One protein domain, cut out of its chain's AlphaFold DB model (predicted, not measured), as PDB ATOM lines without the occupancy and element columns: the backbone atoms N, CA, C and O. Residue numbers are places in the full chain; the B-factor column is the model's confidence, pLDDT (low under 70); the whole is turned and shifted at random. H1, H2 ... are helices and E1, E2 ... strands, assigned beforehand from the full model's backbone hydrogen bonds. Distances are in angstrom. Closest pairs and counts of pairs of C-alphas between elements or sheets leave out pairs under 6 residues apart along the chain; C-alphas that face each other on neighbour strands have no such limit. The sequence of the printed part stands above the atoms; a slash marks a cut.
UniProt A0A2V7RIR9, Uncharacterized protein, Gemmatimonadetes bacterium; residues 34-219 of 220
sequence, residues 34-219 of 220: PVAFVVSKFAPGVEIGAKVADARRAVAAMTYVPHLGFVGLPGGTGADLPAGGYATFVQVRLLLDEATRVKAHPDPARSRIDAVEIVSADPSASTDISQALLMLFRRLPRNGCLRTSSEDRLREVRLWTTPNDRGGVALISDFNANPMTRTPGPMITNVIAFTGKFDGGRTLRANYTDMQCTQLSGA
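AT A GLANCE: This is residues 34 to 219 of the 220 residues of an uncharacterized protein of Gemmatimonadetes bacterium (UniProt A0A2V7RIR9). One long antiparallel sheet of nine strands, strongly twisted and curled like part of a barrel, makes the body, with H1 and H4 packed over one face of it. The small hairpin of E3 and E4 sits on that side next to H1 and H4, while the short H6 packs on E7 and E8. The printed part has 186 residues, with six named helices and eleven named strands in the order H1 H2 E1 E2 E3 E4 E5 H3 E6 H4 E7 E8 E9 E10 H5 E11 H6. The large sheet runs E1 - E2 - E5 - E6 - E10 - E9 - E8 - E7 - E11, and the class is mixed, helices and strands. The whole is compact, with a radius of gyration of the C-alphas of 16.0 A and spans of 47 by 38 by 37 A.

IN THESE COORDINATES: The large sheet is made of E1, residues 59 to 65, E2, 69 to 74, E5, 91 to 96, E6, 113 to 120 and 20.1 A long, E10, 189 to 195 and 20.1 A, E9, 167 to 174 and 23.0 A, E8, 154 to 161 and 21.9 A, E7, 142 to 147, and E11, 207 to 209. E3, residues 78 to 80, and E4, 86 to 88, make the second sheet. H1, residues 34 to 42, begins at C-alpha 34 (-20.038, 39.277, 29.210). H4, residues 125 to 137, is 17.6 A long. H2 is residues 54 to 57, H3 98 to 101, H5 201 to 204, and H6, 213 to 217, ends at C-alpha 217 (-49.863, 36.497, 15.805).

HOW THE PARTS SIT: E6 and E10 are antiparallel at 163 degrees, with N 118 and O 191 2.9 A apart, within hydrogen-bond range. E7 E8 E9 E10 form a meander, each strand the antiparallel neighbour of the one before; N 170 and O 192 are 2.9 A apart. H1 lies over E6 and E10 at a height over the sheet of 8.3 A. H4 is on the same face at 9.4 A, along E9 at 18 degrees on the local plane. H4 and E4 come closest at the C-alphas of Ala 125 and Ala 87, 5.2 A. E3 and E4, a hairpin, have N 79 and O 87 3.0 A apart. H5 stands at the sheet's level; H2 and H3 only graze the sheet. H6 lies over E7. Every O i to N i+4 pair is within hydrogen-bond range in H1, H4 and H6; H2, H3 and H5 are too short for one.

THE WHOLE: The C-alphas farthest apart, of Ala 109 and Gly 218, are 47.5 A apart. The printed part has no cut. The long links are H1 to H2, H3 to E6 and E9 to E10. Mean pLDDT of the printed part is 85.1; residues under 70 include 175 to 186 and 217 to 219.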
ATOM      1  N   PRO A  34     -18.756  38.567  29.249       91.25
ATOM      2  CA  PRO A  34     -20.038  39.277  29.210       91.25
ATOM      3  C   PRO A  34     -21.137  38.571  30.013       91.25
ATOM      4  O   PRO A  34     -21.939  39.223  30.670       91.25
ATOM      5  N   VAL A  35     -21.147  37.235  29.999       93.44
ATOM      6  CA  VAL A  35     -22.110  36.421  30.753       93.44
ATOM      7  C   VAL A  35     -21.812  36.517  32.248       93.44
ATOM      8  O   VAL A  35     -22.709  36.814  33.030       93.44
ATOM      9  N   ALA A  36     -20.546  36.354  32.643       92.06
ATOM     10  CA  ALA A  36     -20.125  36.490  34.036       92.06
ATOM     11  C   ALA A  36     -20.435  37.887  34.599       92.06
ATOM     12  O   ALA A  36     -20.902  38.006  35.726       92.06
ATOM     13  N   PHE A  37     -20.241  38.941  33.798       90.19
ATOM     14  CA  PHE A  37     -20.580  40.309  34.186       90.19
ATOM     15  C   PHE A  37     -22.078  40.462  34.474       90.19
ATOM     16  O   PHE A  37     -22.448  40.989  35.520       90.19
ATOM     17  N   VAL A  38     -22.934  39.948  33.588       90.56
ATOM     18  CA  VAL A  38     -24.397  39.954  33.758       90.56
ATOM     19  C   VAL A  38     -24.784  39.236  35.049       90.56
ATOM     20  O   VAL A  38     -25.462  39.825  35.886       90.56
ATOM     21  N   VAL A  39     -24.282  38.018  35.272       91.56
ATOM     22  CA  VAL A  39     -24.556  37.278  36.515       91.56
ATOM     23  C   VAL A  39     -24.083  38.064  37.741       91.56
ATOM     24  O   VAL A  39     -24.858  38.244  38.670       91.56
ATOM     25  N   SER A  40     -22.870  38.625  37.723       89.56
ATOM     26  CA  SER A  40     -22.329  39.382  38.861       89.56
ATOM     27  C   SER A  40     -23.131  40.638  39.212       89.56
ATOM     28  O   SER A  40     -23.142  41.055  40.367       89.56
ATOM     29  N   LYS A  41     -23.795  41.245  38.219       84.50
ATOM     30  CA  LYS A  41     -24.621  42.440  38.402       84.50
ATOM     31  C   LYS A  41     -26.010  42.103  38.915       84.50
ATOM     32  O   LYS A  41     -26.491  42.770  39.819       84.50
ATOM     33  N   PHE A  42     -26.639  41.078  38.351       80.44
ATOM     34  CA  PHE A  42     -28.044  40.763  38.614       80.44
ATOM     35  C   PHE A  42     -28.252  39.722  39.720       80.44
ATOM     36  O   PHE A  42     -29.306  39.691  40.348       80.44
ATOM     37  N   ALA A  43     -27.252  38.883  39.979       87.06
ATOM     38  CA  ALA A  43     -27.234  37.899  41.054       87.06
ATOM     39  C   ALA A  43     -25.836  37.859  41.714       87.06
ATOM     40  O   ALA A  43     -25.085  36.896  41.527       87.06
ATOM     41  N   PRO A  44     -25.448  38.907  42.470       86.69
ATOM     42  CA  PRO A  44     -24.132  38.977  43.100       86.69
ATOM     43  C   PRO A  44     -23.880  37.771  44.013       86.69
ATOM     44  O   PRO A  44     -24.732  37.428  44.825       86.69
ATOM     45  N   GLY A  45     -22.709  37.137  43.899       87.31
ATOM     46  CA  GLY A  45     -22.357  35.942  44.680       87.31
ATOM     47  C   GLY A  45     -22.889  34.617  44.115       87.31
ATOM     48  O   GLY A  45     -22.731  33.577  44.754       87.31
ATOM     49  N   VAL A  46     -23.494  34.638  42.924       92.00
ATOM     50  CA  VAL A  46     -23.853  33.445  42.148       92.00
ATOM     51  C   VAL A  46     -22.863  33.259  41.001       92.00
ATOM     52  O   VAL A  46     -22.504  34.214  40.317       92.00
ATOM     53  N   GLU A  47     -22.458  32.014  40.748       93.69
ATOM     54  CA  GLU A  47     -21.565  31.660  39.643       93.69
ATOM     55  C   GLU A  47     -22.114  30.461  38.858       93.69
ATOM     56  O   GLU A  47     -22.522  29.450  39.434       93.69
ATOM     57  N   ILE A  48     -22.106  30.555  37.524       94.56
ATOM     58  CA  ILE A  48     -22.427  29.415  36.656       94.56
ATOM     59  C   ILE A  48     -21.308  28.375  36.791       94.56
ATOM     60  O   ILE A  48     -20.127  28.707  36.745       94.56
ATOM     61  N   GLY A  49     -21.686  27.113  36.963       91.88
ATOM     62  CA  GLY A  49     -20.797  25.981  37.204       91.88
ATOM     63  C   GLY A  49     -20.529  25.702  38.685       91.88
ATOM     64  O   GLY A  49     -20.147  24.574  39.017       91.88
ATOM     65  N   ALA A  50     -20.766  26.660  39.588       93.25
ATOM     66  CA  ALA A  50     -20.610  26.463  41.030       93.25
ATOM     67  C   ALA A  50     -21.699  25.546  41.606       93.25
ATOM     68  O   ALA A  50     -22.708  25.255  40.953       93.25
ATOM     69  N   LYS A  51     -21.498  25.057  42.836       94.62
ATOM     70  CA  LYS A  51     -22.526  24.264  43.515       94.62
ATOM     71  C   LYS A  51     -23.643  25.180  43.993       94.62
ATOM     72  O   LYS A  51     -23.398  26.286  44.466       94.62
ATOM     73  N   VAL A  52     -24.876  24.682  43.969       93.69
ATOM     74  CA  VAL A  52     -26.035  25.418  44.504       93.69
ATOM     75  C   VAL A  52     -25.837  25.769  45.981       93.69
ATOM     76  O   VAL A  52     -26.237  26.842  46.425       93.69
ATOM     77  N   ALA A  53     -25.207  24.878  46.754       93.56
ATOM     78  CA  ALA A  53     -24.908  25.121  48.163       93.56
ATOM     79  C   ALA A  53     -24.064  26.386  48.394       93.56
ATOM     80  O   ALA A  53     -24.291  27.073  49.388       93.56
ATOM     81  N   ASP A  54     -23.163  26.727  47.469       92.88
ATOM     82  CA  ASP A  54     -22.270  27.883  47.597       92.88
ATOM     83  C   ASP A  54     -23.040  29.203  47.396       92.88
ATOM     84  O   ASP A  54     -22.783  30.196  48.076       92.88
ATOM     85  N   ALA A  55     -24.082  29.184  46.556       91.12
ATOM     86  CA  ALA A  55     -24.958  30.328  46.299       91.12
ATOM     87  C   ALA A  55     -25.950  30.630  47.444       91.12
ATOM     88  O   ALA A  55     -26.596  31.678  47.437       91.12
ATOM     89  N   ARG A  56     -26.069  29.759  48.463       86.06
ATOM     90  CA  ARG A  56     -27.024  29.920  49.585       86.06
ATOM     91  C   ARG A  56     -26.864  31.217  50.372       86.06
ATOM     92  O   ARG A  56     -27.829  31.672  50.972       86.06
ATOM     93  N   ARG A  57     -25.656  31.788  50.410       85.44
ATOM     94  CA  ARG A  57     -25.406  33.065  51.100       85.44
ATOM     95  C   ARG A  57     -25.894  34.272  50.299       85.44
ATOM     96  O   ARG A  57     -26.195  35.299  50.889       85.44
ATOM     97  N   ALA A  58     -25.953  34.140  48.977       88.06
ATOM     98  CA  ALA A  58     -26.323  35.200  48.046       88.06
ATOM     99  C   ALA A  58     -27.810  35.172  47.660       88.06
ATOM    100  O   ALA A  58     -28.380  36.204  47.309       88.06
ATOM    101  N   VAL A  59     -28.435  33.994  47.724       90.50
ATOM    102  CA  VAL A  59     -29.844  33.789  47.381       90.50
ATOM    103  C   VAL A  59     -30.594  33.311  48.622       90.50
ATOM    104  O   VAL A  59     -30.407  32.187  49.093       90.50
ATOM    105  N   ALA A  60     -31.452  34.176  49.155       87.62
ATOM    106  CA  ALA A  60     -32.240  33.898  50.348       87.62
ATOM    107  C   ALA A  60     -33.471  33.035  50.025       87.62
ATOM    108  O   ALA A  60     -33.946  32.997  48.889       87.62
ATOM    109  N   ALA A  61     -34.005  32.349  51.042       89.69
ATOM    110  CA  ALA A  61     -35.243  31.564  50.958       89.69
ATOM    111  C   ALA A  61     -35.296  30.559  49.782       89.69
ATOM    112  O   ALA A  61     -36.355  30.314  49.203       89.69
ATOM    113  N   MET A  62     -34.149  29.970  49.416       92.00
ATOM    114  CA  MET A  62     -34.085  29.056  48.275       92.00
ATOM    115  C   MET A  62     -34.951  27.813  48.463       92.00
ATOM    116  O   MET A  62     -34.735  27.018  49.378       92.00
ATOM    117  N   THR A  63     -35.848  27.605  47.506       92.75
ATOM    118  CA  THR A  63     -36.746  26.458  47.399       92.75
ATOM    119  C   THR A  63     -36.498  25.740  46.077       92.75
ATOM    120  O   THR A  63     -36.308  26.379  45.043       92.75
ATOM    121  N   TYR A  64     -36.474  24.408  46.091       91.94
ATOM    122  CA  TYR A  64     -36.386  23.637  44.854       91.94
ATOM    123  C   TYR A  64     -37.749  23.586  44.156       91.94
ATOM    124  O   TYR A  64     -38.750  23.226  44.773       91.94
ATOM    125  N   VAL A  65     -37.766  23.916  42.866       89.38
ATOM    126  CA  VAL A  65     -38.929  23.820  41.985       89.38
ATOM    127  C   VAL A  65     -38.618  22.811  40.875       89.38
ATOM    128  O   VAL A  65     -37.665  23.029  40.112       89.38
ATOM    129  N   PRO A  66     -39.407  21.725  40.750       85.38
ATOM    130  CA  PRO A  66     -39.237  20.738  39.689       85.38
ATOM    131  C   PRO A  66     -39.158  21.376  38.298       85.38
ATOM    132  O   PRO A  66     -39.825  22.370  38.018       85.38
ATOM    133  N   HIS A  67     -38.327  20.805  37.422       81.06
ATOM    134  CA  HIS A  67     -38.074  21.252  36.038       81.06
ATOM    135  C   HIS A  67     -37.403  22.629  35.860       81.06
ATOM    136  O   HIS A  67     -36.818  22.872  34.802       81.06
ATOM    137  N   LEU A  68     -37.401  23.492  36.881       79.44
ATOM    138  CA  LEU A  68     -36.683  24.770  36.872       79.44
ATOM    139  C   LEU A  68     -35.312  24.643  37.543       79.44
ATOM    140  O   LEU A  68     -34.282  24.794  36.881       79.44
ATOM    141  N   GLY A  69     -35.294  24.331  38.841       91.31
ATOM    142  CA  GLY A  69     -34.095  24.377  39.676       91.31
ATOM    143  C   GLY A  69     -34.366  24.999  41.044       91.31
ATOM    144  O   GLY A  69     -35.457  24.855  41.586       91.31
ATOM    145  N   PHE A  70     -33.376  25.675  41.623       94.06
ATOM    146  CA  PHE A  70     -33.548  26.356  42.911       94.06
ATOM    147  C   PHE A  70     -33.967  27.800  42.698       94.06
ATOM    148  O   PHE A  70     -33.382  28.511  41.891       94.06
ATOM    149  N   VAL A  71     -34.971  28.239  43.438       94.12
ATOM    150  CA  VAL A  71     -35.602  29.541  43.280       94.12
ATOM    151  C   VAL A  71     -35.579  30.257  44.615       94.12
ATOM    152  O   VAL A  71     -35.964  29.674  45.623       94.12
ATOM    153  N   GLY A  72     -35.148  31.510  44.640       92.81
ATOM    154  CA  GLY A  72     -35.119  32.296  45.866       92.81
ATOM    155  C   GLY A  72     -35.138  33.792  45.606       92.81
ATOM    156  O   GLY A  72     -35.335  34.250  44.478       92.81
ATOM    157  N   LEU A  73     -34.947  34.548  46.679       89.56
ATOM    158  CA  LEU A  73     -34.898  36.001  46.653       89.56
ATOM    159  C   LEU A  73     -33.449  36.465  46.458       89.56
ATOM    160  O   LEU A  73     -32.544  35.884  47.069       89.56
ATOM    161  N   PRO A  74     -33.201  37.492  45.630       84.75
ATOM    162  CA  PRO A  74     -31.869  38.070  45.520       84.75
ATOM    163  C   PRO A  74     -31.438  38.683  46.862       84.75
ATOM    164  O   PRO A  74     -32.251  39.267  47.575       84.75
ATOM    165  N   GLY A  75     -30.149  38.582  47.197       73.38
ATOM    166  CA  GLY A  75     -29.582  39.212  48.396       73.38
ATOM    167  C   GLY A  75     -29.570  40.749  48.369       73.38
ATOM    168  O   GLY A  75     -29.351  41.368  49.405       73.38
ATOM    169  N   GLY A  76     -29.822  41.364  47.208       70.69
ATOM    170  CA  GLY A  76     -30.014  42.805  47.029       70.69
ATOM    171  C   GLY A  76     -31.245  43.092  46.165       70.69
ATOM    172  O   GLY A  76     -31.587  42.304  45.288       70.69
ATOM    173  N   THR A  77     -31.932  44.208  46.413       66.44
ATOM    174  CA  THR A  77     -33.236  44.517  45.792       66.44
ATOM    175  C   THR A  77     -33.149  45.087  44.376       66.44
ATOM    176  O   THR A  77     -34.177  45.214  43.712       66.44
ATOM    177  N   GLY A  78     -31.954  45.419  43.887       70.94
ATOM    178  CA  GLY A  78     -31.754  45.905  42.525       70.94
ATOM    179  C   GLY A  78     -30.287  46.090  42.163       70.94
ATOM    180  O   GLY A  78     -29.401  45.872  42.991       70.94
ATOM    181  N   ALA A  79     -30.041  46.453  40.907       75.81
ATOM    182  CA  ALA A  79     -28.700  46.675  40.384       75.81
ATOM    183  C   ALA A  79     -28.640  47.928  39.513       75.81
ATOM    184  O   ALA A  79     -29.489  48.127  38.642       75.81
ATOM    185  N   ASP A  80     -27.573  48.706  39.702       77.56
ATOM    186  CA  ASP A  80     -27.215  49.790  38.794       77.56
ATOM    187  C   ASP A  80     -26.770  49.216  37.448       77.56
ATOM    188  O   ASP A  80     -25.853  48.381  37.353       77.56
ATOM    189  N   LEU A  81     -27.417  49.694  36.395       78.94
ATOM    190  CA  LEU A  81     -27.148  49.329  35.017       78.94
ATOM    191  C   LEU A  81     -26.237  50.371  34.360       78.94
ATOM    192  O   LEU A  81     -26.193  51.535  34.767       78.94
ATOM    193  N   PRO A  82     -25.482  49.980  33.319       70.19
ATOM    194  CA  PRO A  82     -24.784  50.939  32.474       70.19
ATOM    195  C   PRO A  82     -25.719  52.071  32.007       70.19
ATOM    196  O   PRO A  82     -26.895  51.831  31.752       70.19
ATOM    197  N   ALA A  83     -25.175  53.285  31.861       66.19
ATOM    198  CA  ALA A  83     -25.905  54.506  31.483       66.19
ATOM    199  C   ALA A  83     -26.955  55.019  32.496       66.19
ATOM    200  O   ALA A  83     -27.775  55.857  32.139       66.19
ATOM    201  N   GLY A  84     -26.888  54.587  33.761       66.44
ATOM    202  CA  GLY A  84     -27.694  55.158  34.849       66.44
ATOM    203  C   GLY A  84     -29.086  54.544  35.013       66.44
ATOM    204  O   GLY A  84     -29.881  55.076  35.781       66.44
ATOM    205  N   GLY A  85     -29.378  53.442  34.316       69.88
ATOM    206  CA  GLY A  85     -30.592  52.658  34.552       69.88
ATOM    207  C   GLY A  85     -30.534  51.907  35.883       69.88
ATOM    208  O   GLY A  85     -29.452  51.628  36.405       69.88
ATOM    209  N   TYR A  86     -31.694  51.531  36.411       77.62
ATOM    210  CA  TYR A  86     -31.807  50.733  37.629       77.62
ATOM    211  C   TYR A  86     -32.929  49.720  37.449       77.62
ATOM    212  O   TYR A  86     -34.015  50.071  37.007       77.62
ATOM    213  N   ALA A  87     -32.672  48.461  37.791       78.44
ATOM    214  CA  ALA A  87     -33.698  47.427  37.746       78.44
ATOM    215  C   ALA A  87     -33.815  46.750  39.107       78.44
ATOM    216  O   ALA A  87     -32.808  46.364  39.709       78.44
ATOM    217  N   THR A  88     -35.054  46.586  39.571       82.81
ATOM    218  CA  THR A  88     -35.355  45.786  40.760       82.81
ATOM    219  C   THR A  88     -35.566  44.328  40.382       82.81
ATOM    220  O   THR A  88     -36.148  44.019  39.339       82.81
ATOM    221  N   PHE A  89     -35.103  43.410  41.229       84.38
ATOM    222  CA  PHE A  89     -35.268  41.973  41.006       84.38
ATOM    223  C   PHE A  89     -36.096  41.361  42.117       84.38
ATOM    224  O   PHE A  89     -35.850  41.582  43.299       84.38
ATOM    225  N   VAL A  90     -37.081  40.569  41.715       87.56
ATOM    226  CA  VAL A  90     -38.013  39.909  42.634       87.56
ATOM    227  C   VAL A  90     -37.634  38.453  42.873       87.56
ATOM    228  O   VAL A  90     -38.079  37.856  43.850       87.56
ATOM    229  N   GLN A  91     -36.817  37.861  41.996       91.56
ATOM    230  CA  GLN A  91     -36.456  36.451  42.088       91.56
ATOM    231  C   GLN A  91     -35.150  36.140  41.354       91.56
ATOM    232  O   GLN A  91     -34.890  36.669  40.273       91.56
ATOM    233  N   VAL A  92     -34.376  35.208  41.912       93.75
ATOM    234  CA  VAL A  92     -33.241  34.550  41.255       93.75
ATOM    235  C   VAL A  92     -33.536  33.059  41.167       93.75
ATOM    236  O   VAL A  92     -33.989  32.434  42.128       93.75
ATOM    237  N   ARG A  93     -33.281  32.483  39.998       95.12
ATOM    238  CA  ARG A  93     -33.490  31.077  39.675       95.12
ATOM    239  C   ARG A  93     -32.165  30.481  39.226       95.12
ATOM    240  O   ARG A  93     -31.596  30.856  38.204       95.12
ATOM    241  N   LEU A  94     -31.681  29.534  40.012       95.38
ATOM    242  CA  LEU A  94     -30.505  28.731  39.734       95.38
ATOM    243  C   LEU A  94     -30.953  27.516  38.932       95.38
ATOM    244  O   LEU A  94     -31.489  26.539  39.466       95.38
ATOM    245  N   LEU A  95     -30.773  27.622  37.627       94.75
ATOM    246  CA  LEU A  95     -31.203  26.637  36.663       94.75
ATOM    247  C   LEU A  95     -30.203  25.471  36.654       94.75
ATOM    248  O   LEU A  95     -28.999  25.683  36.544       94.75
ATOM    249  N   LEU A  96     -30.693  24.237  36.806       92.69
ATOM    250  CA  LEU A  96     -29.857  23.023  36.896       92.69
ATOM    251  C   LEU A  96     -29.754  22.292  35.562       92.69
ATOM    252  O   LEU A  96     -30.670  22.399  34.749       92.69
ATOM    253  N   ASP A  97     -28.698  21.510  35.367       88.56
ATOM    254  CA  ASP A  97     -28.545  20.657  34.188       88.56
ATOM    255  C   ASP A  97     -29.697  19.639  34.040       88.56
ATOM    256  O   ASP A  97     -30.452  19.353  34.980       88.56
ATOM    257  N   GLU A  98     -29.831  19.077  32.839       86.12
ATOM    258  CA  GLU A  98     -30.930  18.179  32.491       86.12
ATOM    259  C   GLU A  98     -30.989  16.901  33.340       86.12
ATOM    260  O   GLU A  98     -32.076  16.486  33.745       86.12
ATOM    261  N   ALA A  99     -29.844  16.306  33.677       87.50
ATOM    262  CA  ALA A  99     -29.799  15.084  34.477       87.50
ATOM    263  C   ALA A  99     -30.144  15.348  35.951       87.50
ATOM    264  O   ALA A  99     -30.666  14.478  36.653       87.50
ATOM    265  N   THR A 100     -29.863  16.553  36.444       89.19
ATOM    266  CA  THR A 100     -30.175  16.946  37.819       89.19
ATOM    267  C   THR A 100     -31.620  17.417  37.972       89.19
ATOM    268  O   THR A 100     -32.255  17.078  38.970       89.19
ATOM    269  N   ARG A 101     -32.176  18.160  37.003       84.88
ATOM    270  CA  ARG A 101     -33.526  18.753  37.112       84.88
ATOM    271  C   ARG A 101     -34.674  17.737  37.106       84.88
ATOM    272  O   ARG A 101     -35.781  18.106  37.482       84.88
ATOM    273  N   VAL A 102     -34.428  16.504  36.659       86.94
ATOM    274  CA  VAL A 102     -35.417  15.407  36.660       86.94
ATOM    275  C   VAL A 102     -35.499  14.675  38.003       86.94
ATOM    276  O   VAL A 102     -36.381  13.843  38.201       86.94
ATOM    277  N   LYS A 103     -34.586  14.957  38.938       87.50
ATOM    278  CA  LYS A 103     -34.591  14.357  40.278       87.50
ATOM    279  C   LYS A 103     -35.642  15.051  41.143       87.50
ATOM    280  O   LYS A 103     -35.708  16.271  41.150       87.50
ATOM    281  N   ALA A 104     -36.397  14.288  41.934       84.44
ATOM    282  CA  ALA A 104     -37.425  14.849  42.817       84.44
ATOM    283  C   ALA A 104     -36.849  15.804  43.881       84.44
ATOM    284  O   ALA A 104     -37.429  16.850  44.160       84.44
ATOM    285  N   HIS A 105     -35.686  15.459  44.447       86.81
ATOM    286  CA  HIS A 105     -35.009  16.237  45.489       86.81
ATOM    287  C   HIS A 105     -33.491  16.249  45.250       86.81
ATOM    288  O   HIS A 105     -32.760  15.451  45.841       86.81
ATOM    289  N   PRO A 106     -32.989  17.094  44.335       90.81
ATOM    290  CA  PRO A 106     -31.561  17.177  44.070       90.81
ATOM    291  C   PRO A 106     -30.811  17.751  45.280       90.81
ATOM    292  O   PRO A 106     -31.231  18.748  45.864       90.81
ATOM    293  N   ASP A 107     -29.687  17.126  45.641       92.69
ATOM    294  CA  ASP A 107     -28.814  17.590  46.723       92.69
ATOM    295  C   ASP A 107     -28.069  18.877  46.305       92.69
ATOM    296  O   ASP A 107     -27.197  18.817  45.430       92.69
ATOM    297  N   PRO A 108     -28.326  20.030  46.955       91.56
ATOM    298  CA  PRO A 108     -27.673  21.302  46.647       91.56
ATOM    299  C   PRO A 108     -26.137  21.260  46.715       91.56
ATOM    300  O   PRO A 108     -25.475  22.047  46.042       91.56
ATOM    301  N   ALA A 109     -25.553  20.370  47.527       92.88
ATOM    302  CA  ALA A 109     -24.101  20.234  47.667       92.88
ATOM    303  C   ALA A 109     -23.449  19.469  46.500       92.88
ATOM    304  O   ALA A 109     -22.222  19.500  46.335       92.88
ATOM    305  N   ARG A 110     -24.260  18.779  45.691       91.75
ATOM    306  CA  ARG A 110     -23.836  17.993  44.522       91.75
ATOM    307  C   ARG A 110     -24.348  18.569  43.204       91.75
ATOM    308  O   ARG A 110     -23.755  18.299  42.165       91.75
ATOM    309  N   SER A 111     -25.418  19.356  43.238       93.31
ATOM    310  CA  SER A 111     -25.980  20.035  42.074       93.31
ATOM    311  C   SER A 111     -25.158  21.253  41.675       93.31
ATOM    312  O   SER A 111     -24.827  22.085  42.522       93.31
ATOM    313  N   ARG A 112     -24.879  21.379  40.376       93.12
ATOM    314  CA  ARG A 112     -24.216  22.548  39.795       93.12
ATOM    315  C   ARG A 112     -25.217  23.459  39.098       93.12
ATOM    316  O   ARG A 112     -26.234  23.002  38.579       93.12
ATOM    317  N   ILE A 113     -24.905  24.745  39.107       94.69
ATOM    318  CA  ILE A 113     -25.667  25.783  38.421       94.69
ATOM    319  C   ILE A 113     -25.290  25.731  36.937       94.69
ATOM    320  O   ILE A 113     -24.130  25.922  36.592       94.69
ATOM    321  N   ASP A 114     -26.250  25.457  36.064       94.25
ATOM    322  CA  ASP A 114     -26.071  25.391  34.604       94.25
ATOM    323  C   ASP A 114     -26.338  26.753  33.942       94.25
ATOM    324  O   ASP A 114     -25.618  27.196  33.049       94.25
ATOM    325  N   ALA A 115     -27.351  27.459  34.438       95.75
ATOM    326  CA  ALA A 115     -27.690  28.809  34.020       95.75
ATOM    327  C   ALA A 115     -28.271  29.597  35.202       95.75
ATOM    328  O   ALA A 115     -28.647  29.034  36.233       95.75
ATOM    329  N   VAL A 116     -28.356  30.913  35.050       95.81
ATOM    330  CA  VAL A 116     -28.989  31.793  36.036       95.81
ATOM    331  C   VAL A 116     -30.087  32.571  35.336       95.81
ATOM    332  O   VAL A 116     -29.823  33.260  34.353       95.81
ATOM    333  N   GLU A 117     -31.311  32.457  35.836       95.12
ATOM    334  CA  GLU A 117     -32.432  33.296  35.427       95.12
ATOM    335  C   GLU A 117     -32.749  34.293  36.544       95.12
ATOM    336  O   GLU A 117     -32.909  33.915  37.702       95.12
ATOM    337  N   ILE A 118     -32.846  35.572  36.205       92.19
ATOM    338  CA  ILE A 118     -33.267  36.628  37.124       92.19
ATOM    339  C   ILE A 118     -34.593  37.191  36.627       92.19
ATOM    340  O   ILE A 118     -34.776  37.369  35.425       92.19
ATOM    341  N   VAL A 119     -35.515  37.457  37.551       91.44
ATOM    342  CA  VAL A 119     -36.856  37.963  37.252       91.44
ATOM    343  C   VAL A 119     -37.025  39.354  37.848       91.44
ATOM    344  O   VAL A 119     -36.766  39.571  39.035       91.44
ATOM    345  N   SER A 120     -37.503  40.279  37.028       88.81
ATOM    346  CA  SER A 120     -37.929  41.618  37.414       88.81
ATOM    347  C   SER A 120     -39.421  41.784  37.140       88.81
ATOM    348  O   SER A 120     -39.929  41.296  36.131       88.81
ATOM    349  N   ALA A 121     -40.107  42.478  38.046       85.56
ATOM    350  CA  ALA A 121     -41.480  42.946  37.862       85.56
ATOM    351  C   ALA A 121     -41.536  44.469  37.617       85.56
ATOM    352  O   ALA A 121     -42.610  45.065  37.654       85.56
ATOM    353  N   ASP A 122     -40.376  45.103  37.415       83.31
ATOM    354  CA  ASP A 122     -40.274  46.526  37.117       83.31
ATOM    355  C   ASP A 122     -40.655  46.779  35.646       83.31
ATOM    356  O   ASP A 122     -40.034  46.193  34.750       83.31
ATOM    357  N   PRO A 123     -41.637  47.656  35.364       77.31
ATOM    358  CA  PRO A 123     -42.056  47.964  33.997       77.31
ATOM    359  C   PRO A 123     -40.933  48.514  33.106       77.31
ATOM    360  O   PRO A 123     -40.965  48.341  31.888       77.31
ATOM    361  N   SER A 124     -39.934  49.177  33.693       81.31
ATOM    362  CA  SER A 124     -38.809  49.767  32.959       81.31
ATOM    363  C   SER A 124     -37.672  48.776  32.681       81.31
ATOM    364  O   SER A 124     -36.898  48.970  31.738       81.31
ATOM    365  N   ALA A 125     -37.613  47.657  33.419       84.56
ATOM    366  CA  ALA A 125     -36.471  46.744  33.391       84.56
ATOM    367  C   ALA A 125     -36.174  46.171  32.001       84.56
ATOM    368  O   ALA A 125     -35.005  46.040  31.644       84.56
ATOM    369  N   SER A 126     -37.188  45.847  31.190       86.50
ATOM    370  CA  SER A 126     -36.952  45.315  29.836       86.50
ATOM    371  C   SER A 126     -36.152  46.295  28.974       86.50
ATOM    372  O   SER A 126     -35.164  45.909  28.343       86.50
ATOM    373  N   THR A 127     -36.528  47.576  28.978       86.19
ATOM    374  CA  THR A 127     -35.854  48.607  28.180       86.19
ATOM    375  C   THR A 127     -34.436  48.846  28.687       86.19
ATOM    376  O   THR A 127     -33.488  48.754  27.901       86.19
ATOM    377  N   ASP A 128     -34.277  49.063  29.990       88.12
ATOM    378  CA  ASP A 128     -32.988  49.417  30.586       88.12
ATOM    379  C   ASP A 128     -31.983  48.263  30.487       88.12
ATOM    380  O   ASP A 128     -30.829  48.448  30.085       88.12
ATOM    381  N   ILE A 129     -32.429  47.031  30.756       89.44
ATOM    382  CA  ILE A 129     -31.589  45.838  30.612       89.44
ATOM    383  C   ILE A 129     -31.252  45.601  29.137       89.44
ATOM    384  O   ILE A 129     -30.110  45.269  28.819       89.44
ATOM    385  N   SER A 130     -32.192  45.804  28.208       90.94
ATOM    386  CA  SER A 130     -31.910  45.675  26.773       90.94
ATOM    387  C   SER A 130     -30.829  46.661  26.315       90.94
ATOM    388  O   SER A 130     -29.956  46.281  25.529       90.94
ATOM    389  N   GLN A 131     -30.857  47.908  26.793       89.94
ATOM    390  CA  GLN A 131     -29.824  48.906  26.497       89.94
ATOM    391  C   GLN A 131     -28.473  48.526  27.121       89.94
ATOM    392  O   GLN A 131     -27.441  48.571  26.445       89.94
ATOM    393  N   ALA A 132     -28.476  48.068  28.376       90.06
ATOM    394  CA  ALA A 132     -27.290  47.560  29.061       90.06
ATOM    395  C   ALA A 132     -26.630  46.398  28.300       90.06
ATOM    396  O   ALA A 132     -25.414  46.395  28.083       90.06
ATOM    397  N   LEU A 133     -27.427  45.426  27.849       92.19
ATOM    398  CA  LEU A 133     -26.951  44.274  27.082       92.19
ATOM    399  C   LEU A 133     -26.418  44.687  25.707       92.19
ATOM    400  O   LEU A 133     -25.376  44.178  25.289       92.19
ATOM    401  N   LEU A 134     -27.060  45.644  25.031       92.38
ATOM    402  CA  LEU A 134     -26.565  46.197  23.769       92.38
ATOM    403  C   LEU A 134     -25.173  46.825  23.936       92.38
ATOM    404  O   LEU A 134     -24.276  46.533  23.142       92.38
ATOM    405  N   MET A 135     -24.962  47.625  24.986       90.06
ATOM    406  CA  MET A 135     -23.655  48.223  25.285       90.06
ATOM    407  C   MET A 135     -22.598  47.173  25.645       90.06
ATOM    408  O   MET A 135     -21.456  47.256  25.189       90.06
ATOM    409  N   LEU A 136     -22.977  46.166  26.436       90.88
ATOM    410  CA  LEU A 136     -22.068  45.117  26.896       90.88
ATOM    411  C   LEU A 136     -21.613  44.196  25.756       90.88
ATOM    412  O   LEU A 136     -20.432  43.862  25.653       90.88
ATOM    413  N   PHE A 137     -22.545  43.775  24.902       91.88
ATOM    414  CA  PHE A 137     -22.272  42.844  23.809       91.88
ATOM    415  C   PHE A 137     -21.872  43.526  22.498       91.88
ATOM    416  O   PHE A 137     -21.351  42.843  21.616       91.88
ATOM    417  N   ARG A 138     -22.103  44.840  22.370       91.38
ATOM    418  CA  ARG A 138     -21.766  45.672  21.198       91.38
ATOM    419  C   ARG A 138     -22.311  45.126  19.878       91.38
ATOM    420  O   ARG A 138     -21.649  45.176  18.845       91.38
ATOM    421  N   ARG A 139     -23.517  44.565  19.923       91.31
ATOM    422  CA  ARG A 139     -24.224  44.018  18.761       91.31
ATOM    423  C   ARG A 139     -25.719  43.954  19.014       91.31
ATOM    424  O   ARG A 139     -26.158  43.834  20.160       91.31
ATOM    425  N   LEU A 140     -26.471  43.942  17.922       93.44
ATOM    426  CA  LEU A 140     -27.912  43.753  17.963       93.44
ATOM    427  C   LEU A 140     -28.265  42.328  18.429       93.44
ATOM    428  O   LEU A 140     -27.536  41.382  18.103       93.44
ATOM    429  N   PRO A 141     -29.351  42.165  19.207       95.12
ATOM    430  CA  PRO A 141     -29.847  40.848  19.574       95.12
ATOM    431  C   PRO A 141     -30.417  40.112  18.361       95.12
ATOM    432  O   PRO A 141     -30.910  40.722  17.412       95.12
ATOM    433  N   ARG A 142     -30.420  38.782  18.439       94.69
ATOM    434  CA  ARG A 142     -31.337  37.958  17.647       94.69
ATOM    435  C   ARG A 142     -32.696  37.958  18.331       94.69
ATOM    436  O   ARG A 142     -32.754  37.820  19.551       94.69
ATOM    437  N   ASN A 143     -33.759  38.101  17.554       93.19
ATOM    438  CA  ASN A 143     -35.119  38.093  18.075       93.19
ATOM    439  C   ASN A 143     -35.747  36.713  17.886       93.19
ATOM    440  O   ASN A 143     -35.438  36.025  16.917       93.19
ATOM    441  N   GLY A 144     -36.635  36.344  18.797       92.88
ATOM    442  CA  GLY A 144     -37.449  35.142  18.707       92.88
ATOM    443  C   GLY A 144     -38.675  35.260  19.600       92.88
ATOM    444  O   GLY A 144     -38.956  36.326  20.160       92.88
ATOM    445  N   CYS A 145     -39.398  34.160  19.749       91.31
ATOM    446  CA  CYS A 145     -40.640  34.134  20.502       91.31
ATOM    447  C   CYS A 145     -40.769  32.866  21.343       91.31
ATOM    448  O   CYS A 145     -40.411  31.774  20.898       91.31
ATOM    449  N   LEU A 146     -41.321  33.006  22.550       90.50
ATOM    450  CA  LEU A 146     -41.796  31.882  23.350       90.50
ATOM    451  C   LEU A 146     -43.310  31.769  23.255       90.50
ATOM    452  O   LEU A 146     -44.026  32.744  23.488       90.50
ATOM    453  N   ARG A 147     -43.787  30.552  23.012       85.56
ATOM    454  CA  ARG A 147     -45.192  30.185  23.189       85.56
ATOM    455  C   ARG A 147     -45.399  29.730  24.626       85.56
ATOM    456  O   ARG A 147     -44.670  28.862  25.112       85.56
ATOM    457  N   THR A 148     -46.364  30.323  25.319       77.06
ATOM    458  CA  THR A 148     -46.776  29.803  26.626       77.06
ATOM    459  C   THR A 148     -47.741  28.626  26.448       77.06
ATOM    460  O   THR A 148     -48.089  28.259  25.329       77.06
ATOM    461  N   SER A 149     -48.176  28.013  27.551       71.38
ATOM    462  CA  SER A 149     -49.218  26.978  27.520       71.38
ATOM    463  C   SER A 149     -50.580  27.504  27.051       71.38
ATOM    464  O   SER A 149     -51.433  26.713  26.671       71.38
ATOM    465  N   SER A 150     -50.795  28.822  27.098       65.56
ATOM    466  CA  SER A 150     -51.931  29.497  26.473       65.56
ATOM    467  C   SER A 150     -51.465  30.010  25.114       65.56
ATOM    468  O   SER A 150     -50.566  30.851  25.055       65.56
ATOM    469  N   GLU A 151     -52.045  29.490  24.029       62.28
ATOM    470  CA  GLU A 151     -51.641  29.840  22.656       62.28
ATOM    471  C   GLU A 151     -51.734  31.347  22.379       62.28
ATOM    472  O   GLU A 151     -50.926  31.886  21.625       62.28
ATOM    473  N   ASP A 152     -52.629  32.040  23.085       64.31
ATOM    474  CA  ASP A 152     -52.854  33.482  22.963       64.31
ATOM    475  C   ASP A 152     -51.787  34.334  23.660       64.31
ATOM    476  O   ASP A 152     -51.807  35.560  23.560       64.31
ATOM    477  N   ARG A 153     -50.870  33.730  24.426       74.75
ATOM    478  CA  ARG A 153     -49.830  34.460  25.159       74.75
ATOM    479  C   ARG A 153     -48.455  34.098  24.624       74.75
ATOM    480  O   ARG A 153     -47.943  32.994  24.829       74.75
ATOM    481  N   LEU A 154     -47.855  35.088  23.974       83.31
ATOM    482  CA  LEU A 154     -46.510  35.057  23.420       83.31
ATOM    483  C   LEU A 154     -45.572  35.927  24.265       83.31
ATOM    484  O   LEU A 154     -45.988  36.957  24.796       83.31
ATOM    485  N   ARG A 155     -44.304  35.524  24.384       87.38
ATOM    486  CA  ARG A 155     -43.262  36.306  25.075       87.38
ATOM    487  C   ARG A 155     -42.130  36.613  24.109       87.38
ATOM    488  O   ARG A 155     -41.605  35.698  23.471       87.38
ATOM    489  N   GLU A 156     -41.741  37.878  24.018       89.50
ATOM    490  CA  GLU A 156     -40.636  38.286  23.153       89.50
ATOM    491  C   GLU A 156     -39.305  37.836  23.740       89.50
ATOM    492  O   GLU A 156     -39.080  37.945  24.946       89.50
ATOM    493  N   VAL A 157     -38.403  37.366  22.878       93.81
ATOM    494  CA  VAL A 157     -37.038  36.992  23.253       93.81
ATOM    495  C   VAL A 157     -36.047  37.838  22.470       93.81
ATOM    496  O   VAL A 157     -36.083  37.859  21.241       93.81
ATOM    497  N   ARG A 158     -35.112  38.474  23.176       95.44
ATOM    498  CA  ARG A 158     -33.925  39.127  22.613       95.44
ATOM    499  C   ARG A 158     -32.679  38.411  23.112       95.44
ATOM    500  O   ARG A 158     -32.463  38.283  24.313       95.44
ATOM    501  N   LEU A 159     -31.854  37.930  22.192       96.56
ATOM    502  CA  LEU A 159     -30.758  37.012  22.477       96.56
ATOM    503  C   LEU A 159     -29.403  37.574  22.035       96.56
ATOM    504  O   LEU A 159     -29.188  37.861  20.857       96.56
ATOM    505  N   TRP A 160     -28.436  37.593  22.954       96.62
ATOM    506  CA  TRP A 160     -27.035  37.931  22.691       96.62
ATOM    507  C   TRP A 160     -26.122  36.730  22.995       96.62
ATOM    508  O   TRP A 160     -25.937  36.377  24.153       96.62
ATOM    509  N   THR A 161     -25.480  36.116  21.991       95.38
ATOM    510  CA  THR A 161     -24.609  34.919  22.160       95.38
ATOM    511  C   THR A 161     -23.142  35.186  21.891       95.38
ATOM    512  O   THR A 161     -22.788  35.577  20.796       95.38
ATOM    513  N   THR A 162     -22.247  35.099  22.868       93.12
ATOM    514  CA  THR A 162     -20.807  35.437  22.747       93.12
ATOM    515  C   THR A 162     -20.114  34.860  21.497       93.12
ATOM    516  O   THR A 162     -20.592  33.872  20.942       93.12
ATOM    517  N   PRO A 163     -18.994  35.449  21.028       87.00
ATOM    518  CA  PRO A 163     -18.263  34.905  19.885       87.00
ATOM    519  C   PRO A 163     -17.945  33.414  20.059       87.00
ATOM    520  O   PRO A 163     -17.521  32.990  21.136       87.00
ATOM    521  N   ASN A 164     -18.107  32.639  18.983       86.56
ATOM    522  CA  ASN A 164     -17.988  31.174  18.971       86.56
ATOM    523  C   ASN A 164     -19.028  30.433  19.837       86.56
ATOM    524  O   ASN A 164     -18.745  29.331  20.297       86.56
ATOM    525  N   ASP A 165     -20.193  31.040  20.094       88.00
ATOM    526  CA  ASP A 165     -21.331  30.421  20.788       88.00
ATOM    527  C   ASP A 165     -20.970  29.776  22.139       88.00
ATOM    528  O   ASP A 165     -21.436  28.695  22.482       88.00
ATOM    529  N   ARG A 166     -20.119  30.434  22.936       91.06
ATOM    530  CA  ARG A 166     -19.665  29.901  24.239       91.06
ATOM    531  C   ARG A 166     -20.623  30.169  25.401       91.06
ATOM    532  O   ARG A 166     -20.336  29.799  26.536       91.06
ATOM    533  N   GLY A 167     -21.720  30.857  25.140       94.69
ATOM    534  CA  GLY A 167     -22.678  31.312  26.138       94.69
ATOM    535  C   GLY A 167     -23.353  32.586  25.675       94.69
ATOM    536  O   GLY A 167     -22.978  33.165  24.649       94.69
ATOM    537  N   GLY A 168     -24.324  33.059  26.434       96.56
ATOM    538  CA  GLY A 168     -25.090  34.232  26.065       96.56
ATOM    539  C   GLY A 168     -26.053  34.679  27.143       96.56
ATOM    540  O   GLY A 168     -26.059  34.163  28.259       96.56
ATOM    541  N   VAL A 169     -26.848  35.674  26.774       97.25
ATOM    542  CA  VAL A 169     -27.935  36.196  27.589       97.25
ATOM    543  C   VAL A 169     -29.184  36.291  26.736       97.25
ATOM    544  O   VAL A 169     -29.140  36.845  25.636       97.25
ATOM    545  N   ALA A 170     -30.283  35.748  27.244       96.94
ATOM    546  CA  ALA A 170     -31.613  35.950  26.701       96.94
ATOM    547  C   ALA A 170     -32.391  36.888  27.624       96.94
ATOM    548  O   ALA A 170     -32.548  36.608  28.810       96.94
ATOM    549  N   LEU A 171     -32.868  37.995  27.073       94.88
ATOM    550  CA  LEU A 171     -33.862  38.853  27.692       94.88
ATOM    551  C   LEU A 171     -35.224  38.411  27.169       94.88
ATOM    552  O   LEU A 171     -35.467  38.450  25.965       94.88
ATOM    553  N   ILE A 172     -36.086  37.970  28.067       93.12
ATOM    554  CA  ILE A 172     -37.453  37.583  27.759       93.12
ATOM    555  C   ILE A 172     -38.340  38.619  28.418       93.12
ATOM    556  O   ILE A 172     -38.227  38.826  29.624       93.12
ATOM    557  N   SER A 173     -39.229  39.253  27.668       87.69
ATOM    558  CA  SER A 173     -40.235  40.104  28.287       87.69
ATOM    559  C   SER A 173     -41.623  39.752  27.809       87.69
ATOM    560  O   SER A 173     -41.871  39.490  26.628       87.69
ATOM    561  N   ASP A 174     -42.537  39.775  28.762       76.56
ATOM    562  CA  ASP A 174     -43.961  39.755  28.493       76.56
ATOM    563  C   ASP A 174     -44.273  41.117  27.861       76.56
ATOM    564  O   ASP A 174     -43.976  42.144  28.471       76.56
ATOM    565  N   PHE A 175     -44.763  41.168  26.618       61.06
ATOM    566  CA  PHE A 175     -44.997  42.455  25.951       61.06
ATOM    567  C   PHE A 175     -46.474  42.814  25.834       61.06
ATOM    568  O   PHE A 175     -47.334  41.961  25.620       61.06
ATOM    569  N   ASN A 176     -46.691  44.133  25.840       45.56
ATOM    570  CA  ASN A 176     -47.848  44.928  25.404       45.56
ATOM    571  C   ASN A 176     -48.448  44.561  24.023       45.56
ATOM    572  O   ASN A 176     -49.300  45.284  23.518       45.56
ATOM    573  N   ALA A 177     -47.990  43.490  23.375       40.50
ATOM    574  CA  ALA A 177     -48.311  43.124  21.999       40.50
ATOM    575  C   ALA A 177     -49.243  41.908  21.908       40.50
ATOM    576  O   ALA A 177     -49.238  41.204  20.903       40.50
ATOM    577  N   ASN A 178     -50.048  41.648  22.940       42.47
ATOM    578  CA  ASN A 178     -51.242  40.848  22.740       42.47
ATOM    579  C   ASN A 178     -52.403  41.799  22.400       42.47
ATOM    580  O   ASN A 178     -52.960  42.416  23.313       42.47
ATOM    581  N   PRO A 179     -52.780  41.946  21.113       42.59
ATOM    582  CA  PRO A 179     -53.919  42.777  20.729       42.59
ATOM    583  C   PRO A 179     -55.239  42.297  21.362       42.59
ATOM    584  O   PRO A 179     -56.213  43.046  21.368       42.59
ATOM    585  N   MET A 180     -55.278  41.080  21.927       45.91
ATOM    586  CA  MET A 180     -56.470  40.496  22.542       45.91
ATOM    587  C   MET A 180     -56.591  40.709  24.059       45.91
ATOM    588  O   MET A 180     -57.673  40.501  24.608       45.91
ATOM    589  N   THR A 181     -55.559  41.181  24.767       44.75
ATOM    590  CA  THR A 181     -55.680  41.482  26.207       44.75
ATOM    591  C   THR A 181     -55.853  42.979  26.441       44.75
ATOM    592  O   THR A 181     -54.884  43.716  26.579       44.75
ATOM    593  N   ARG A 182     -57.112  43.426  26.565       40.09
ATOM    594  CA  ARG A 182     -57.503  44.785  27.006       40.09
ATOM    595  C   ARG A 182     -57.063  45.144  28.437       40.09
ATOM    596  O   ARG A 182     -57.366  46.237  28.905       40.09
ATOM    597  N   THR A 183     -56.388  44.246  29.151       42.94
ATOM    598  CA  THR A 183     -55.975  44.442  30.542       42.94
ATOM    599  C   THR A 183     -54.452  44.332  30.628       42.94
ATOM    600  O   THR A 183     -53.926  43.254  30.340       42.94
ATOM    601  N   PRO A 184     -53.729  45.400  31.011       48.12
ATOM    602  CA  PRO A 184     -52.302  45.302  31.274       48.12
ATOM    603  C   PRO A 184     -52.090  44.383  32.482       48.12
ATOM    604  O   PRO A 184     -52.439  44.725  33.611       48.12
ATOM    605  N   GLY A 185     -51.579  43.177  32.234       51.44
ATOM    606  CA  GLY A 185     -51.038  42.322  33.287       51.44
ATOM    607  C   GLY A 185     -49.707  42.880  33.811       51.44
ATOM    608  O   GLY A 185     -49.137  43.781  33.194       51.44
ATOM    609  N   PRO A 186     -49.186  42.358  34.935       57.16
ATOM    610  CA  PRO A 186     -47.860  42.740  35.410       57.16
ATOM    611  C   PRO A 186     -46.810  42.420  34.338       57.16
ATOM    612  O   PRO A 186     -46.752  41.298  33.835       57.16
ATOM    613  N   MET A 187     -45.994  43.412  33.982       73.19
ATOM    614  CA  MET A 187     -44.907  43.247  33.023       73.19
ATOM    615  C   MET A 187     -43.753  42.514  33.704       73.19
ATOM    616  O   MET A 187     -43.081  43.071  34.571       73.19
ATOM    617  N   ILE A 188     -43.535  41.254  33.326       85.12
ATOM    618  CA  ILE A 188     -42.423  40.458  33.837       85.12
ATOM    619  C   ILE A 188     -41.296  40.431  32.807       85.12
ATOM    620  O   ILE A 188     -41.494  40.119  31.630       85.12
ATOM    621  N   THR A 189     -40.091  40.732  33.282       90.00
ATOM    622  CA  THR A 189     -38.852  40.644  32.511       90.00
ATOM    623  C   THR A 189     -37.969  39.556  33.110       90.00
ATOM    624  O   THR A 189     -37.603  39.632  34.281       90.00
ATOM    625  N   ASN A 190     -37.586  38.567  32.304       92.81
ATOM    626  CA  ASN A 190     -36.631  37.533  32.687       92.81
ATOM    627  C   ASN A 190     -35.308  37.741  31.950       92.81
ATOM    628  O   ASN A 190     -35.283  37.981  30.744       92.81
ATOM    629  N   VAL A 191     -34.200  37.571  32.658       94.62
ATOM    630  CA  VAL A 191     -32.850  37.572  32.091       94.62
ATOM    631  C   VAL A 191     -32.232  36.210  32.347       94.62
ATOM    632  O   VAL A 191     -31.955  35.882  33.495       94.62
ATOM    633  N   ILE A 192     -31.997  35.426  31.297       96.38
ATOM    634  CA  ILE A 192     -31.348  34.115  31.387       96.38
ATOM    635  C   ILE A 192     -29.910  34.235  30.896       96.38
ATOM    636  O   ILE A 192     -29.672  34.412  29.702       96.38
ATOM    637  N   ALA A 193     -28.950  34.106  31.807       96.94
ATOM    638  CA  ALA A 193     -27.528  34.002  31.510       96.94
ATOM    639  C   ALA A 193     -27.110  32.525  31.469       96.94
ATOM    640  O   ALA A 193     -27.340  31.784  32.425       96.94
ATOM    641  N   PHE A 194     -26.491  32.096  30.368       95.94
ATOM    642  CA  PHE A 194     -26.145  30.692  30.132       95.94
ATOM    643  C   PHE A 194     -24.752  30.529  29.517       95.94
ATOM    644  O   PHE A 194     -24.212  31.435  28.873       95.94
ATOM    645  N   THR A 195     -24.190  29.332  29.673       94.56
ATOM    646  CA  THR A 195     -22.956  28.893  29.009       94.56
ATOM    647  C   THR A 195     -23.237  27.900  27.887       94.56
ATOM    648  O   THR A 195     -24.266  27.233  27.873       94.56
ATOM    649  N   GLY A 196     -22.304  27.787  26.944       92.25
ATOM    650  CA  GLY A 196     -22.419  26.897  25.792       92.25
ATOM    651  C   GLY A 196     -23.253  27.461  24.640       92.25
ATOM    652  O   GLY A 196     -23.681  28.621  24.640       92.25
ATOM    653  N   LYS A 197     -23.440  26.622  23.617       94.00
ATOM    654  CA  LYS A 197     -24.154  26.992  22.396       94.00
ATOM    655  C   LYS A 197     -25.640  27.170  22.689       94.00
ATOM    656  O   LYS A 197     -26.244  26.351  23.375       94.00
ATOM    657  N   PHE A 198     -26.225  28.227  22.132       95.31
ATOM    658  CA  PHE A 198     -27.669  28.417  22.192       95.31
ATOM    659  C   PHE A 198     -28.386  27.342  21.370       95.31
ATOM    660  O   PHE A 198     -28.105  27.187  20.181       95.31
ATOM    661  N   ASP A 199     -29.320  26.646  22.009       94.12
ATOM    662  CA  ASP A 199     -30.087  25.527  21.459       94.12
ATOM    663  C   ASP A 199     -31.593  25.738  21.698       94.12
ATOM    664  O   ASP A 199     -32.309  24.892  22.243       94.12
ATOM    665  N   GLY A 200     -32.057  26.948  21.374       93.50
ATOM    666  CA  GLY A 200     -33.468  27.321  21.383       93.50
ATOM    667  C   GLY A 200     -34.174  26.997  22.698       93.50
ATOM    668  O   GLY A 200     -33.772  27.427  23.783       93.50
ATOM    669  N   GLY A 201     -35.237  26.197  22.590       91.31
ATOM    670  CA  GLY A 201     -36.082  25.824  23.721       91.31
ATOM    671  C   GLY A 201     -35.371  24.998  24.789       91.31
ATOM    672  O   GLY A 201     -35.778  25.035  25.948       91.31
ATOM    673  N   ARG A 202     -34.273  24.307  24.452       91.12
ATOM    674  CA  ARG A 202     -33.484  23.559  25.441       91.12
ATOM    675  C   ARG A 202     -32.742  24.505  26.378       91.12
ATOM    676  O   ARG A 202     -32.786  24.310  27.590       91.12
ATOM    677  N   THR A 203     -32.133  25.555  25.825       92.50
ATOM    678  CA  THR A 203     -31.454  26.602  26.602       92.50
ATOM    679  C   THR A 203     -32.450  27.434  27.408       92.50
ATOM    680  O   THR A 203     -32.220  27.685  28.588       92.50
ATOM    681  N   LEU A 204     -33.571  27.836  26.795       92.12
ATOM    682  CA  LEU A 204     -34.582  28.682  27.448       92.12
ATOM    683  C   LEU A 204     -35.558  27.911  28.341       92.12
ATOM    684  O   LEU A 204     -36.316  28.529  29.081       92.12
ATOM    685  N   ARG A 205     -35.547  26.574  28.273       89.88
ATOM    686  CA  ARG A 205     -36.453  25.673  29.010       89.88
ATOM    687  C   ARG A 205     -37.926  25.998  28.748       89.88
ATOM    688  O   ARG A 205     -38.758  25.945  29.648       89.88
ATOM    689  N   ALA A 206     -38.224  26.356  27.503       89.06
ATOM    690  CA  ALA A 206     -39.525  26.837  27.057       89.06
ATOM    691  C   ALA A 206     -39.748  26.515  25.571       89.06
ATOM    692  O   ALA A 206     -38.811  26.162  24.855       89.06
ATOM    693  N   ASN A 207     -40.986  26.650  25.092       91.44
ATOM    694  CA  ASN A 207     -41.323  26.435  23.685       91.44
ATOM    695  C   ASN A 207     -40.902  27.650  22.838       91.44
ATOM    696  O   ASN A 207     -41.648  28.621  22.724       91.44
ATOM    697  N   TYR A 208     -39.682  27.605  22.305       93.31
ATOM    698  CA  TYR A 208     -39.045  28.699  21.571       93.31
ATOM    699  C   TYR A 208     -39.085  28.507  20.055       93.31
ATOM    700  O   TYR A 208     -38.893  27.401  19.553       93.31
ATOM    701  N   THR A 209     -39.217  29.619  19.335       92.62
ATOM    702  CA  THR A 209     -38.998  29.710  17.891       92.62
ATOM    703  C   THR A 209     -38.186  30.955  17.535       92.62
ATOM    704  O   THR A 209     -38.276  31.980  18.210       92.62
ATOM    705  N   ASP A 210     -37.417  30.874  16.449       92.38
ATOM    706  CA  ASP A 210     -36.673  32.007  15.880       92.38
ATOM    707  C   ASP A 210     -37.578  33.008  15.133       92.38
ATOM    708  O   ASP A 210     -37.113  34.057  14.690       92.38
ATOM    709  N   MET A 211     -38.873  32.709  14.981       89.94
ATOM    710  CA  MET A 211     -39.842  33.667  14.449       89.94
ATOM    711  C   MET A 211     -40.142  34.768  15.467       89.94
ATOM    712  O   MET A 211     -40.212  34.527  16.674       89.94
ATOM    713  N   GLN A 212     -40.380  35.982  14.974       87.62
ATOM    714  CA  GLN A 212     -40.838  37.082  15.819       87.62
ATOM    715  C   GLN A 212     -42.276  36.825  16.281       87.62
ATOM    716  O   GLN A 212     -43.083  36.266  15.538       87.62
ATOM    717  N   CYS A 213     -42.632  37.281  17.485       84.81
ATOM    718  CA  CYS A 213     -43.991  37.089  17.998       84.81
ATOM    719  C   CYS A 213     -45.061  37.732  17.097       84.81
ATOM    720  O   CYS A 213     -46.130  37.157  16.924       84.81
ATOM    721  N   THR A 214     -44.744  38.852  16.441       82.31
ATOM    722  CA  THR A 214     -45.624  39.530  15.470       82.31
ATOM    723  C   THR A 214     -45.933  38.686  14.233       82.31
ATOM    724  O   THR A 214     -47.022  38.778  13.670       82.31
ATOM    725  N   GLN A 215     -44.991  37.841  13.809       82.12
ATOM    726  CA  GLN A 215     -45.173  36.928  12.677       82.12
ATOM    727  C   GLN A 215     -46.066  35.743  13.053       82.12
ATOM    728  O   GLN A 215     -46.784  35.223  12.208       82.12
ATOM    729  N   LEU A 216     -46.034  35.330  14.323       78.31
ATOM    730  CA  LEU A 216     -46.887  34.267  14.843       78.31
ATOM    731  C   LEU A 216     -48.329  34.723  15.058       78.31
ATOM    732  O   LEU A 216     -49.245  33.965  14.765       78.31
ATOM    733  N   SER A 217     -48.527  35.946  15.556       68.81
ATOM    734  CA  SER A 217     -49.863  36.497  15.805       68.81
ATOM    735  C   SER A 217     -50.632  36.820  14.523       68.81
ATOM    736  O   SER A 217     -51.852  36.825  14.541       68.81
ATOM    737  N   GLY A 218     -49.936  37.115  13.418       59.44
ATOM    738  CA  GLY A 218     -50.558  37.384  12.114       59.44
ATOM    739  C   GLY A 218     -50.812  36.140  11.254       59.44
ATOM    740  O   GLY A 218     -51.261  36.280  10.122       59.44
ATOM    741  N   ALA A 219     -50.469  34.947  11.752       54.31
ATOM    742  CA  ALA A 219     -50.681  33.667  11.073       54.31
ATOM    743  C   ALA A 219     -51.922  32.904  11.586       54.31
ATOM    744  O   ALA A 219     -52.136  31.761  11.179       54.31
TER     745      ALA A 219